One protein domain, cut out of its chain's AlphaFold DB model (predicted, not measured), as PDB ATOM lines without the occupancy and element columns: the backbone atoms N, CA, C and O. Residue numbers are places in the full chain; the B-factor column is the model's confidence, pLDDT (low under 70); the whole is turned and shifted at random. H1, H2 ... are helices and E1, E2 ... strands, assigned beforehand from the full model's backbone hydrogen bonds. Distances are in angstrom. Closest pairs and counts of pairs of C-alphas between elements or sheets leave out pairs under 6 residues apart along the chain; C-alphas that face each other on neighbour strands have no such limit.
ATOM      1  N   ARG A  11     -27.360  20.381   6.696       80.31
ATOM      2  CA  ARG A  11     -26.238  20.322   7.639       80.31
ATOM      3  C   ARG A  11     -26.675  20.569   9.085       80.31
ATOM      4  O   ARG A  11     -26.231  19.845   9.981       80.31
ATOM      5  N   ASP A  12     -27.516  21.571   9.323       82.88
ATOM      6  CA  ASP A  12     -28.015  21.891  10.666       82.88
ATOM      7  C   ASP A  12     -28.959  20.798  11.160       82.88
ATOM      8  O   ASP A  12     -28.836  20.341  12.296       82.88
ATOM      9  N   ARG A  13     -29.815  20.279  10.271       84.50
ATOM     10  CA  ARG A  13     -30.727  19.169  10.563       84.50
ATOM     11  C   ARG A  13     -29.977  17.908  10.995       84.50
ATOM     12  O   ARG A  13     -30.305  17.316  12.020       84.50
ATOM     13  N   ARG A  14     -28.898  17.538  10.297       81.56
ATOM     14  CA  ARG A  14     -28.020  16.420  10.707       81.56
ATOM     15  C   ARG A  14     -27.252  16.701  11.992       81.56
ATOM     16  O   ARG A  14     -26.883  15.777  12.713       81.56
ATOM     17  N   SER A  15     -26.948  17.961  12.276       81.19
ATOM     18  CA  SER A  15     -26.279  18.340  13.524       81.19
ATOM     19  C   SER A  15     -27.233  18.224  14.714       81.19
ATOM     20  O   SER A  15     -26.847  17.650  15.729       81.19
ATOM     21  N   LEU A  16     -28.498  18.625  14.548       80.50
ATOM     22  CA  LEU A  16     -29.578  18.355  15.502       80.50
ATOM     23  C   LEU A  16     -29.796  16.851  15.694       80.50
ATOM     24  O   LEU A  16     -29.851  16.389  16.832       80.50
ATOM     25  N   TYR A  17     -29.835  16.075  14.606       82.56
ATOM     26  CA  TYR A  17     -29.990  14.620  14.673       82.56
ATOM     27  C   TYR A  17     -28.923  13.968  15.564       82.56
ATOM     28  O   TYR A  17     -29.223  13.191  16.469       82.56
ATOM     29  N   ARG A  18     -27.665  14.376  15.363       77.56
ATOM     30  CA  ARG A  18     -26.520  13.923  16.161       77.56
ATOM     31  C   ARG A  18     -26.573  14.377  17.621       77.56
ATOM     32  O   ARG A  18     -26.012  13.694  18.472       77.56
ATOM     33  N   ALA A  19     -27.195  15.518  17.912       80.94
ATOM     34  CA  ALA A  19     -27.280  16.061  19.265       80.94
ATOM     35  C   ALA A  19     -28.312  15.327  20.135       80.94
ATOM     36  O   ALA A  19     -28.048  15.119  21.317       80.94
ATOM     37  N   TYR A  20     -29.444  14.915  19.555       78.31
ATOM     38  CA  TYR A  20     -30.492  14.186  20.271       78.31
ATOM     39  C   TYR A  20     -30.066  12.753  20.636       78.31
ATOM     40  O   TYR A  20     -30.278  12.324  21.765       78.31
ATOM     41  N   GLY A  21     -29.367  12.045  19.736       75.56
ATOM     42  CA  GLY A  21     -28.733  10.744  20.020       75.56
ATOM     43  C   GLY A  21     -29.687   9.548  20.173       75.56
ATOM     44  O   GLY A  21     -29.226   8.411  20.176       75.56
ATOM     45  N   ASP A  22     -30.990   9.794  20.257       77.75
ATOM     46  CA  ASP A  22     -32.083   8.833  20.453       77.75
ATOM     47  C   ASP A  22     -33.143   8.935  19.334       77.75
ATOM     48  O   ASP A  22     -34.324   8.666  19.552       77.75
ATOM     49  N   LEU A  23     -32.737   9.387  18.143       78.19
ATOM     50  CA  LEU A  23     -33.617   9.536  16.985       78.19
ATOM     51  C   LEU A  23     -33.463   8.365  16.014       78.19
ATOM     52  O   LEU A  23     -32.368   8.101  15.513       78.19
ATOM     53  N   ASP A  24     -34.585   7.734  15.684       75.62
ATOM     54  CA  ASP A  24     -34.645   6.594  14.769       75.62
ATOM     55  C   ASP A  24     -34.710   7.036  13.298       75.62
ATOM     56  O   ASP A  24     -34.138   6.379  12.431       75.62
ATOM     57  N   ALA A  25     -35.360   8.171  13.005       80.44
ATOM     58  CA  ALA A  25     -35.560   8.661  11.639       80.44
ATOM     59  C   ALA A  25     -35.545  10.197  11.567       80.44
ATOM     60  O   ALA A  25     -36.462  10.869  12.042       80.44
ATOM     61  N   ILE A  26     -34.515  10.768  10.928       81.19
ATOM     62  CA  ILE A  26     -34.333  12.226  10.805       81.19
ATOM     63  C   ILE A  26     -35.486  12.905  10.052       81.19
ATOM     64  O   ILE A  26     -35.938  13.977  10.453       81.19
ATOM     65  N   ASP A  27     -35.978  12.271   8.986       81.69
ATOM     66  CA  ASP A  27     -37.038  12.812   8.131       81.69
ATOM     67  C   ASP A  27     -38.411  12.763   8.791       81.69
ATOM     68  O   ASP A  27     -39.271  13.577   8.469       81.69
ATOM     69  N   GLU A  28     -38.623  11.857   9.741       81.75
ATOM     70  CA  GLU A  28     -39.894  11.740  10.455       81.75
ATOM     71  C   GLU A  28     -39.899  12.601  11.719       81.75
ATOM     72  O   GLU A  28     -40.885  13.273  12.028       81.75
ATOM     73  N   GLN A  29     -38.781  12.612  12.448       82.50
ATOM     74  CA  GLN A  29     -38.715  13.182  13.789       82.50
ATOM     75  C   GLN A  29     -38.232  14.639  13.814       82.50
ATOM     76  O   GLN A  29     -38.638  15.368  14.720       82.50
ATOM     77  N   LEU A  30     -37.430  15.078  12.830       85.56
ATOM     78  CA  LEU A  30     -36.922  16.456  12.689       85.56
ATOM     79  C   LEU A  30     -37.494  17.165  11.452       85.56
ATOM     80  O   LEU A  30     -36.779  17.845  10.709       85.56
ATOM     81  N   SER A  31     -38.791  16.996  11.220       85.31
ATOM     82  CA  SER A  31     -39.518  17.669  10.149       85.31
ATOM     83  C   SER A  31     -40.879  18.163  10.627       85.31
ATOM     84  O   SER A  31     -41.459  17.660  11.597       85.31
ATOM     85  N   THR A  32     -41.385  19.180   9.931       87.44
ATOM     86  CA  THR A  32     -42.782  19.593  10.034       87.44
ATOM     87  C   THR A  32     -43.613  18.670   9.152       87.44
ATOM     88  O   THR A  32     -43.446  18.659   7.935       87.44
ATOM     89  N   GLN A  33     -44.494  17.901   9.780       89.44
ATOM     90  CA  GLN A  33     -45.352  16.915   9.129       89.44
ATOM     91  C   GLN A  33     -46.614  17.569   8.566       89.44
ATOM     92  O   GLN A  33     -47.028  17.285   7.447       89.44
ATOM     93  N   GLU A  34     -47.204  18.492   9.329       90.56
ATOM     94  CA  GLU A  34     -48.443  19.167   8.951       90.56
ATOM     95  C   GLU A  34     -48.440  20.634   9.377       90.56
ATOM     96  O   GLU A  34     -47.808  21.021  10.364       90.56
ATOM     97  N   VAL A  35     -49.181  21.455   8.630       92.06
ATOM     98  CA  VAL A  35     -49.377  22.875   8.923       92.06
ATOM     99  C   VAL A  35     -50.855  23.220   8.771       92.06
ATOM    100  O   VAL A  35     -51.441  23.007   7.711       92.06
ATOM    101  N   ALA A  36     -51.441  23.803   9.811       93.94
ATOM    102  CA  ALA A  36     -52.780  24.377   9.787       93.94
ATOM    103  C   ALA A  36     -52.700  25.900   9.923       93.94
ATOM    104  O   ALA A  36     -51.922  26.421  10.721       93.94
ATOM    105  N   ILE A  37     -53.512  26.620   9.150       95.38
ATOM    106  CA  ILE A  37     -53.544  28.088   9.143       95.38
ATOM    107  C   ILE A  37     -54.982  28.540   9.386       95.38
ATOM    108  O   ILE A  37     -55.893  28.114   8.677       95.38
ATOM    109  N   ALA A  38     -55.180  29.423  10.364       95.12
ATOM    110  CA  ALA A  38     -56.480  29.994  10.690       95.12
ATOM    111  C   ALA A  38     -56.416  31.532  10.703       95.12
ATOM    112  O   ALA A  38     -55.446  32.098  11.217       95.12
ATOM    113  N   PRO A  39     -57.424  32.236  10.154       96.75
ATOM    114  CA  PRO A  39     -57.493  33.689  10.255       96.75
ATOM    115  C   PRO A  39     -57.710  34.121  11.712       96.75
ATOM    116  O   PRO A  39     -58.485  33.504  12.442       96.75
ATOM    117  N   ALA A  40     -57.051  35.205  12.117       96.31
ATOM    118  CA  ALA A  40     -57.183  35.807  13.440       96.31
ATOM    119  C   ALA A  40     -57.155  37.343  13.334       96.31
ATOM    120  O   ALA A  40     -56.645  37.886  12.350       96.31
ATOM    121  N   PRO A  41     -57.683  38.085  14.323       96.62
ATOM    122  CA  PRO A  41     -57.519  39.534  14.353       96.62
ATOM    123  C   PRO A  41     -56.033  39.914  14.261       96.62
ATOM    124  O   PRO A  41     -55.221  39.458  15.061       96.62
ATOM    125  N   GLY A  42     -55.677  40.728  13.266       95.19
ATOM    126  CA  GLY A  42     -54.296  41.168  13.049       95.19
ATOM    127  C   GLY A  42     -53.415  40.230  12.215       95.19
ATOM    128  O   GLY A  42     -52.255  40.563  12.005       95.19
ATOM    129  N   GLY A  43     -53.929  39.105  11.697       96.00
ATOM    130  CA  GLY A  43     -53.165  38.240  10.792       96.00
ATOM    131  C   GLY A  43     -53.652  36.794  10.744       96.00
ATOM    132  O   GLY A  43     -54.838  36.520  10.562       96.00
ATOM    133  N   TYR A  44     -52.716  35.856  10.885       94.69
ATOM    134  CA  TYR A  44     -52.983  34.421  10.835       94.69
ATOM    135  C   TYR A  44     -52.312  33.711  12.003       94.69
ATOM    136  O   TYR A  44     -51.150  33.982  12.310       94.69
ATOM    137  N   LEU A  45     -53.037  32.768  12.597       94.38
ATOM    138  CA  LEU A  45     -52.483  31.755  13.481       94.38
ATOM    139  C   LEU A  45     -51.989  30.587  12.629       94.38
ATOM    140  O   LEU A  45     -52.712  30.122  11.744       94.38
ATOM    141  N   VAL A  46     -50.778  30.106  12.901       94.19
ATOM    142  CA  VAL A  46     -50.213  28.930  12.222       94.19
ATOM    143  C   VAL A  46     -49.876  27.877  13.257       94.19
ATOM    144  O   VAL A  46     -49.106  28.145  14.169       94.19
ATOM    145  N   VAL A  47     -50.419  26.676  13.108       92.69
ATOM    146  CA  VAL A  47     -50.044  25.516  13.918       92.69
ATOM    147  C   VAL A  47     -49.204  24.592  13.051       92.69
ATOM    148  O   VAL A  47     -49.658  24.170  11.992       92.69
ATOM    149  N   ALA A  48     -47.990  24.286  13.491       92.12
ATOM    150  CA  ALA A  48     -47.092  23.336  12.846       92.12
ATOM    151  C   ALA A  48     -46.953  22.087  13.720       92.12
ATOM    152  O   ALA A  48     -46.581  22.192  14.890       92.12
ATOM    153  N   ALA A  49     -47.248  20.917  13.158       92.06
ATOM    154  CA  ALA A  49     -47.009  19.625  13.785       92.06
ATOM    155  C   ALA A  49     -45.593  19.161  13.430       92.06
ATOM    156  O   ALA A  49     -45.322  18.810  12.283       92.06
ATOM    157  N   ASN A  50     -44.681  19.187  14.398       88.62
ATOM    158  CA  ASN A  50     -43.297  18.755  14.225       88.62
ATOM    159  C   ASN A  50     -43.136  17.387  14.881       88.62
ATOM    160  O   ASN A  50     -43.521  17.241  16.036       88.62
ATOM    161  N   GLY A  51     -42.576  16.407  14.169       87.12
ATOM    162  CA  GLY A  51     -42.582  14.991  14.563       87.12
ATOM    163  C   GLY A  51     -42.367  14.736  16.061       87.12
ATOM    164  O   GLY A  51     -43.319  14.534  16.812       87.12
ATOM    165  N   ARG A  52     -41.113  14.769  16.519       83.56
ATOM    166  CA  ARG A  52     -40.779  14.572  17.941       83.56
ATOM    167  C   ARG A  52     -41.083  15.796  18.803       83.56
ATOM    168  O   ARG A  52     -41.371  15.669  19.992       83.56
ATOM    169  N   ASP A  53     -40.986  16.984  18.217       80.19
ATOM    170  CA  ASP A  53     -41.065  18.234  18.971       80.19
ATOM    171  C   ASP A  53     -42.510  18.666  19.276       80.19
ATOM    172  O   ASP A  53     -42.730  19.604  20.047       80.19
ATOM    173  N   GLY A  54     -43.508  17.938  18.780       88.00
ATOM    174  CA  GLY A  54     -44.917  18.236  18.995       88.00
ATOM    175  C   GLY A  54     -45.341  19.490  18.238       88.00
ATOM    176  O   GLY A  54     -44.823  19.812  17.168       88.00
ATOM    177  N   PHE A  55     -46.307  20.220  18.781       89.56
ATOM    178  CA  PHE A  55     -46.900  21.353  18.086       89.56
ATOM    179  C   PHE A  55     -46.188  22.672  18.413       89.56
ATOM    180  O   PHE A  55     -45.821  22.954  19.560       89.56
ATOM    181  N   ALA A  56     -46.040  23.516  17.396       89.94
ATOM    182  CA  ALA A  56     -45.634  24.910  17.525       89.94
ATOM    183  C   ALA A  56     -46.744  25.822  16.998       89.94
ATOM    184  O   ALA A  56     -47.347  25.535  15.965       89.94
ATOM    185  N   LEU A  57     -47.004  26.920  17.703       90.44
ATOM    186  CA  LEU A  57     -47.944  27.957  17.301       90.44
ATOM    187  C   LEU A  57     -47.177  29.213  16.899       90.44
ATOM    188  O   LEU A  57     -46.321  29.679  17.651       90.44
ATOM    189  N   ARG A  58     -47.527  29.772  15.744       92.31
ATOM    190  CA  ARG A  58     -47.183  31.133  15.352       92.31
ATOM    191  C   ARG A  58     -48.367  32.048  15.612       92.31
ATOM    192  O   ARG A  58     -49.438  31.829  15.042       92.31
ATOM    193  N   ASP A  59     -48.156  33.068  16.426       93.44
ATOM    194  CA  ASP A  59     -49.142  34.104  16.702       93.44
ATOM    195  C   ASP A  59     -49.197  35.146  15.554       93.44
ATOM    196  O   ASP A  59     -48.290  35.199  14.710       93.44
ATOM    197  N   PRO A  60     -50.261  35.974  15.461       96.56
ATOM    198  CA  PRO A  60     -50.421  36.936  14.363       96.56
ATOM    199  C   PRO A  60     -49.314  37.996  14.289       96.56
ATOM    200  O   PRO A  60     -49.017  38.494  13.205       96.56
ATOM    201  N   ASP A  61     -48.673  38.300  15.418       93.88
ATOM    202  CA  ASP A  61     -47.505  39.187  15.508       93.88
ATOM    203  C   ASP A  61     -46.216  38.559  14.940       93.88
ATOM    204  O   ASP A  61     -45.194  39.227  14.788       93.88
ATOM    205  N   GLY A  62     -46.273  37.276  14.581       89.06
ATOM    206  CA  GLY A  62     -45.187  36.506  14.005       89.06
ATOM    207  C   GLY A  62     -44.288  35.803  15.013       89.06
ATOM    208  O   GLY A  62     -43.354  35.122  14.578       89.06
ATOM    209  N   SER A  63     -44.568  35.925  16.311       89.12
ATOM    210  CA  SER A  63     -43.879  35.175  17.356       89.12
ATOM    211  C   SER A  63     -44.224  33.685  17.288       89.12
ATOM    212  O   SER A  63     -45.309  33.304  16.853       89.12
ATOM    213  N   TRP A  64     -43.274  32.832  17.676       87.81
ATOM    214  CA  TRP A  64     -43.455  31.382  17.739       87.81
ATOM    215  C   TRP A  64     -43.340  30.897  19.178       87.81
ATOM    216  O   TRP A  64     -42.416  31.280  19.899       87.81
ATOM    217  N   ARG A  65     -44.231  29.989  19.573       87.12
ATOM    218  CA  ARG A  65     -44.176  29.289  20.855       87.12
ATOM    219  C   ARG A  65     -44.487  27.811  20.690       87.12
ATOM    220  O   ARG A  65     -45.357  27.423  19.913       87.12
ATOM    221  N   ARG A  66     -43.780  26.972  21.442       85.69
ATOM    222  CA  ARG A  66     -44.073  25.539  21.518       85.69
ATOM    223  C   ARG A  66     -45.306  25.336  22.398       85.69
ATOM    224  O   ARG A  66     -45.389  25.938  23.462       85.69
ATOM    225  N   ILE A  67     -46.240  24.503  21.948       86.12
ATOM    226  CA  ILE A  67     -47.449  24.127  22.707       86.12
ATOM    227  C   ILE A  67     -47.472  22.625  23.048       86.12
ATOM    228  O   ILE A  67     -48.485  22.099  23.497       86.12
ATOM    229  N   GLY A  68     -46.345  21.936  22.821       82.81
ATOM    230  CA  GLY A  68     -46.111  20.559  23.252       82.81
ATOM    231  C   GLY A  68     -47.008  19.541  22.554       82.81
ATOM    232  O   GLY A  68     -47.407  19.734  21.408       82.81
ATOM    233  N   PHE A  69     -47.299  18.438  23.246       80.44
ATOM    234  CA  PHE A  69     -48.347  17.494  22.859       80.44
ATOM    235  C   PHE A  69     -49.560  17.703  23.772       80.44
ATOM    236  O   PHE A  69     -49.374  17.888  24.979       80.44
TER     237      PHE A  69
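AT A GLANCE: This is residues 11 to 69 of the 263 residues of an uncharacterized protein of Actinoplanes octamycinicus (UniProt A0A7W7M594). A narrow, strongly twisted sheet of four antiparallel strands, E1 E2 E3 E4 in order, makes most of a rod, and two helices lie beyond one end of it, H1 farther out than H2. The 59 printed residues run H1 H2 E1 E2 E3 E4, of mixed class; the strands form a meander, each the antiparallel neighbour of the one before. The whole is loose, with a radius of gyration of the C-alphas of 13.4 A, and spans 41 by 17 by 16 A.

IN THESE COORDINATES: Find C-alpha 11 at (-26.238, 20.322, 7.639), where H1 begins; it runs 14.7 A to residue 20. H2 holds residues 26 to 29, E1 residues 32 to 40 over 22.0 A, E2 residues 43 to 50 over 22.1 A, E3 residues 54 to 58. E4, residues 64 to 68, ends at C-alpha 68, (-46.111, 20.559, 23.252).

HOW THE PARTS SIT: H1 and H2 only just touch, with 3 pairs of C-alphas within 8 A, the closest Tyr 17 and Ile 26, 6.3 A. H1 has every O i to N i+4 pair within hydrogen-bond range; H2 is too short for one. Neither is on the sheet, H2 only just, with 4 pairs within 10 A. Look across the hairpins for pairs within hydrogen-bond range: E1 and E2, N 36 and O 47, 2.8 A; E2 and E3, N 48 and O 56, 2.8 A; E3 and E4, N 57 and O 65, 2.8 A.

THE WHOLE: The C-alphas farthest apart, Gly 21 and Pro 41, are 41.1 A apart. The printed part has no cut, its links are tight, and no printed residue is under 70 in pLDDT.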